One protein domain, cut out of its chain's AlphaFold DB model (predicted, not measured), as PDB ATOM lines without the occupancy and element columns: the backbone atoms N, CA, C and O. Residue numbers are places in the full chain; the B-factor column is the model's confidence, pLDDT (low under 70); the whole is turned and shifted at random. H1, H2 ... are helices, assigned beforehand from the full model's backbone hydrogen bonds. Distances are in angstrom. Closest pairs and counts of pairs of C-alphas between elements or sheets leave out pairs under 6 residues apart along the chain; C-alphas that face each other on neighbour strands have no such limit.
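This is residues 76 to 116 of the 176 residues of a protein of Jejuia pallidilutea (UniProt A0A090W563). Look first at H3, the longest helix by residues: it is one arm of an open, flat U, with H1 as the other arm and H2 at the closed end. The chain goes out along H1, turns through H2 and folds back along H3, with a gap left between the two arms. The printed part has 41 residues, with three named helices in the order H1, H2, H3 and no named strand; its class is all helix. The whole is loose, with a radius of gyration of the C-alphas of 11.6 A, and spans 35 by 21 by 11 A.

Find C-alpha 105 at (138.524, 129.476, 95.086); from there H3, residues 105 to 115, runs 15.7 A to C-alpha 115 at (149.129, 118.948, 99.770). Before it in the chain, H2 covers residues 91 to 100 and measures 14.4 A from first to last C-alpha. Go back to C-alpha 77 at (146.079, 110.288, 109.776) to find where H1 begins; it covers residues 77 to 86 and measures 14.3 A.

Start at Leu 105 in H3 and look to Asp 98 in H2: their C-alphas, the closest of the two helices, are 5.4 A apart. H2 and H3 are close but not clearly touching, with 2 pairs of C-alphas within 8 A. They run opposite ways at a steep tilt of 69.9 degrees, only just short of about perpendicular. H1 is apart from H3, and it is apart from H2 too. In H1, H2 and H3 every pair of O i and N i+4 is within hydrogen-bond range.

Look to Asn 76 and Asp 102 for the two C-alphas farthest apart, at 34.8 A. The first and last printed C-alphas, those of Asn 76 and Asn 116, are 13.9 A apart. The printed part has no cut, and the links H1 to H2 and H2 to H3 are both tight, with 4 residues each. The mean pLDDT of the printed part is 80.4; residues 76 and 115 are under 70.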
ATOM      1  N   ASN A  76     149.770 110.519 112.227       64.75
ATOM      2  CA  ASN A  76     148.515 109.995 112.745       64.75
ATOM      3  C   ASN A  76     147.374 110.545 111.869       64.75
ATOM      4  O   ASN A  76     146.927 111.675 112.062       64.75
ATOM      5  N   GLN A  77     146.980 109.799 110.828       70.69
ATOM      6  CA  GLN A  77     146.079 110.288 109.776       70.69
ATOM      7  C   GLN A  77     144.740 110.733 110.361       70.69
ATOM      8  O   GLN A  77     144.091 111.611 109.806       70.69
ATOM      9  N   SER A  78     144.361 110.167 111.507       74.31
ATOM     10  CA  SER A  78     143.217 110.581 112.313       74.31
ATOM     11  C   SER A  78     143.309 112.037 112.783       74.31
ATOM     12  O   SER A  78     142.329 112.754 112.631       74.31
ATOM     13  N   ILE A  79     144.470 112.492 113.272       75.88
ATOM     14  CA  ILE A  79     144.687 113.874 113.739       75.88
ATOM     15  C   ILE A  79     144.637 114.852 112.563       75.88
ATOM     16  O   ILE A  79     143.982 115.887 112.633       75.88
ATOM     17  N   ILE A  80     145.295 114.521 111.447       76.88
ATOM     18  CA  ILE A  80     145.234 115.367 110.242       76.88
ATOM     19  C   ILE A  80     143.791 115.454 109.738       76.88
ATOM     20  O   ILE A  80     143.313 116.528 109.384       76.88
ATOM     21  N   LYS A  81     143.084 114.321 109.721       79.50
ATOM     22  CA  LYS A  81     141.695 114.262 109.281       79.50
ATOM     23  C   LYS A  81     140.781 115.085 110.187       79.50
ATOM     24  O   LYS A  81     139.942 115.796 109.652       79.50
ATOM     25  N   SER A  82     140.949 115.026 111.510       80.31
ATOM     26  CA  SER A  82     140.127 115.815 112.434       80.31
ATOM     27  C   SER A  82     140.354 117.316 112.260       80.31
ATOM     28  O   SER A  82     139.385 118.060 112.183       80.31
ATOM     29  N   ILE A  83     141.611 117.751 112.104       79.06
ATOM     30  CA  ILE A  83     141.938 119.161 111.836       79.06
ATOM     31  C   ILE A  83     141.326 119.612 110.504       79.06
ATOM     32  O   ILE A  83     140.711 120.671 110.428       79.06
ATOM     33  N   ASN A  84     141.446 118.802 109.448       79.81
ATOM     34  CA  ASN A  84     140.869 119.145 108.148       79.81
ATOM     35  C   ASN A  84     139.342 119.233 108.200       79.81
ATOM     36  O   ASN A  84     138.784 120.140 107.596       79.81
ATOM     37  N   GLN A  85     138.678 118.337 108.933       81.12
ATOM     38  CA  GLN A  85     137.226 118.378 109.125       81.12
ATOM     39  C   GLN A  85     136.770 119.631 109.880       81.12
ATOM     40  O   GLN A  85     135.730 120.189 109.553       81.12
ATOM     41  N   GLU A  86     137.543 120.093 110.863       78.88
ATOM     42  CA  GLU A  86     137.249 121.338 111.583       78.88
ATOM     43  C   GLU A  86     137.397 122.577 110.683       78.88
ATOM     44  O   GLU A  86     136.667 123.555 110.830       78.88
ATOM     45  N   LEU A  87     138.309 122.512 109.712       78.94
ATOM     46  CA  LEU A  87     138.573 123.579 108.746       78.94
ATOM     47  C   LEU A  87     137.742 123.458 107.455       78.94
ATOM     48  O   LEU A  87     137.903 124.267 106.537       78.94
ATOM     49  N   GLU A  88     136.857 122.462 107.347       80.00
ATOM     50  CA  GLU A  88     135.973 122.305 106.192       80.00
ATOM     51  C   GLU A  88     134.826 123.323 106.232       80.00
ATOM     52  O   GLU A  88     134.033 123.398 107.170       80.00
ATOM     53  N   PHE A  89     134.699 124.098 105.156       78.75
ATOM     54  CA  PHE A  89     133.636 125.088 105.014       78.75
ATOM     55  C   PHE A  89     132.364 124.474 104.427       78.75
ATOM     56  O   PHE A  89     132.399 123.712 103.457       78.75
ATOM     57  N   ASN A  90     131.206 124.880 104.946       79.88
ATOM     58  CA  ASN A  90     129.920 124.517 104.359       79.88
ATOM     59  C   ASN A  90     129.652 125.278 103.039       79.88
ATOM     60  O   ASN A  90     130.289 126.287 102.730       79.88
ATOM     61  N   LYS A  91     128.662 124.832 102.250       75.44
ATOM     62  CA  LYS A  91     128.350 125.424 100.928       75.44
ATOM     63  C   LYS A  91     128.081 126.936 100.973       75.44
ATOM     64  O   LYS A  91     128.481 127.652 100.057       75.44
ATOM     65  N   ASN A  92     127.434 127.424 102.032       75.44
ATOM     66  CA  ASN A  92     127.105 128.843 102.181       75.44
ATOM     67  C   ASN A  92     128.341 129.683 102.541       75.44
ATOM     68  O   ASN A  92     128.479 130.807 102.057       75.44
ATOM     69  N   GLN A  93     129.255 129.139 103.346       80.69
ATOM     70  CA  GLN A  93     130.549 129.747 103.658       80.69
ATOM     71  C   GLN A  93     131.441 129.796 102.418       80.69
ATOM     72  O   GLN A  93     132.020 130.840 102.142       80.69
ATOM     73  N   ILE A  94     131.479 128.723 101.621       80.62
ATOM     74  CA  ILE A  94     132.274 128.661 100.386       80.62
ATOM     75  C   ILE A  94     131.912 129.798  99.423       80.62
ATOM     76  O   ILE A  94     132.811 130.394  98.842       80.62
ATOM     77  N   ARG A  95     130.623 130.131  99.271       78.25
ATOM     78  CA  ARG A  95     130.193 131.233  98.394       78.25
ATOM     79  C   ARG A  95     130.702 132.590  98.885       78.25
ATOM     80  O   ARG A  95     131.289 133.328  98.111       78.25
ATOM     81  N   LYS A  96     130.550 132.876 100.183       82.62
ATOM     82  CA  LYS A  96     131.067 134.114 100.795       82.62
ATOM     83  C   LYS A  96     132.594 134.208 100.707       82.62
ATOM     84  O   LYS A  96     133.134 135.294 100.537       82.62
ATOM     85  N   ILE A  97     133.280 133.073 100.834       85.31
ATOM     86  CA  ILE A  97     134.736 132.981 100.706       85.31
ATOM     87  C   ILE A  97     135.169 133.218  99.259       85.31
ATOM     88  O   ILE A  97     136.159 133.904  99.048       85.31
ATOM     89  N   ASP A  98     134.458 132.679  98.268       84.44
ATOM     90  CA  ASP A  98     134.788 132.907  96.856       84.44
ATOM     91  C   ASP A  98     134.703 134.396  96.495       84.44
ATOM     92  O   ASP A  98     135.616 134.919  95.858       84.44
ATOM     93  N   ASP A  99     133.678 135.088  97.001       84.06
ATOM     94  CA  ASP A  99     133.533 136.538  96.843       84.06
ATOM     95  C   ASP A  99     134.667 137.298  97.566       84.06
ATOM     96  O   ASP A  99     135.296 138.182  96.987       84.06
ATOM     97  N   PHE A 100     134.994 136.923  98.811       85.69
ATOM     98  CA  PHE A 100     136.106 137.518  99.573       85.69
ATOM     99  C   PHE A 100     137.474 137.307  98.905       85.69
ATOM    100  O   PHE A 100     138.352 138.164  98.981       85.69
ATOM    101  N   LEU A 101     137.666 136.159  98.255       86.12
ATOM    102  CA  LEU A 101     138.911 135.778  97.596       86.12
ATOM    103  C   LEU A 101     139.000 136.252  96.142       86.12
ATOM    104  O   LEU A 101     139.914 135.808  95.443       86.12
ATOM    105  N   ASP A 102     138.101 137.126  95.674       86.62
ATOM    106  CA  ASP A 102     138.135 137.644  94.299       86.62
ATOM    107  C   ASP A 102     138.116 136.490  93.268       86.62
ATOM    108  O   ASP A 102     138.956 136.377  92.374       86.62
ATOM    109  N   HIS A 103     137.201 135.538  93.481       86.19
ATOM    110  CA  HIS A 103     136.988 134.332  92.670       86.19
ATOM    111  C   HIS A 103     138.192 133.372  92.548       86.19
ATOM    112  O   HIS A 103     138.293 132.558  91.618       86.19
ATOM    113  N   LYS A 104     139.122 133.406  93.516       88.12
ATOM    114  CA  LYS A 104     140.321 132.537  93.555       88.12
ATOM    115  C   LYS A 104     140.084 131.180  94.222       88.12
ATOM    116  O   LYS A 104     141.043 130.445  94.474       88.12
ATOM    117  N   LEU A 105     138.837 130.765  94.450       86.50
ATOM    118  CA  LEU A 105     138.524 129.476  95.086       86.50
ATOM    119  C   LEU A 105     139.080 128.268  94.311       86.50
ATOM    120  O   LEU A 105     139.389 127.232  94.900       86.50
ATOM    121  N   LYS A 106     139.272 128.388  92.990       87.12
ATOM    122  CA  LYS A 106     139.945 127.350  92.188       87.12
ATOM    123  C   LYS A 106     141.380 127.089  92.664       87.12
ATOM    124  O   LYS A 106     141.779 125.930  92.748       87.12
ATOM    125  N   LEU A 107     142.128 128.137  93.020       86.94
ATOM    126  CA  LEU A 107     143.486 128.010  93.555       86.94
ATOM    127  C   LEU A 107     143.469 127.337  94.930       86.94
ATOM    128  O   LEU A 107     144.261 126.434  95.179       86.94
ATOM    129  N   VAL A 108     142.520 127.713  95.789       86.56
ATOM    130  CA  VAL A 108     142.335 127.069  97.097       86.56
ATOM    131  C   VAL A 108     142.094 125.565  96.936       86.56
ATOM    132  O   VAL A 108     142.771 124.756  97.567       86.56
ATOM    133  N   LYS A 109     141.187 125.172  96.032       84.88
ATOM    134  CA  LYS A 109     140.896 123.756  95.740       84.88
ATOM    135  C   LYS A 109     142.122 122.998  95.226       84.88
ATOM    136  O   LYS A 109     142.336 121.847  95.611       84.88
ATOM    137  N   LEU A 110     142.933 123.636  94.379       86.50
ATOM    138  CA  LEU A 110     144.178 123.059  93.868       86.50
ATOM    139  C   LEU A 110     145.190 122.811  94.998       86.50
ATOM    140  O   LEU A 110     145.790 121.737  95.063       86.50
ATOM    141  N   LEU A 111     145.367 123.782  95.897       85.00
ATOM    142  CA  LEU A 111     146.282 123.669  97.038       85.00
ATOM    143  C   LEU A 111     145.836 122.579  98.020       85.00
ATOM    144  O   LEU A 111     146.668 121.781  98.464       85.00
ATOM    145  N   TYR A 112     144.531 122.492  98.289       82.25
ATOM    146  CA  TYR A 112     143.962 121.432  99.116       82.25
ATOM    147  C   TYR A 112     144.233 120.046  98.515       82.25
ATOM    148  O   TYR A 112     144.765 119.177  99.195       82.25
ATOM    149  N   SER A 113     143.972 119.869  97.216       78.19
ATOM    150  CA  SER A 113     144.110 118.569  96.541       78.19
ATOM    151  C   SER A 113     145.561 118.080  96.430       78.19
ATOM    152  O   SER A 113     145.804 116.878  96.455       78.19
ATOM    153  N   ASN A 114     146.536 118.989  96.308       71.81
ATOM    154  CA  ASN A 114     147.945 118.619  96.122       71.81
ATOM    155  C   ASN A 114     148.692 118.316  97.426       71.81
ATOM    156  O   ASN A 114     149.635 117.524  97.422       71.81
ATOM    157  N   LYS A 115     148.348 119.001  98.522       67.94
ATOM    158  CA  LYS A 115     149.129 118.948  99.770       67.94
ATOM    159  C   LYS A 115     148.290 118.768 101.034       67.94
ATOM    160  O   LYS A 115     148.849 118.879 102.118       67.94
ATOM    161  N   ASN A 116     146.985 118.503 100.919       74.12
ATOM    162  CA  ASN A 116     146.052 118.495 102.051       74.12
ATOM    163  C   ASN A 116     146.188 119.765 102.908       74.12
ATOM    164  O   ASN A 116     146.237 119.683 104.131       74.12
TER     165      ASN A 116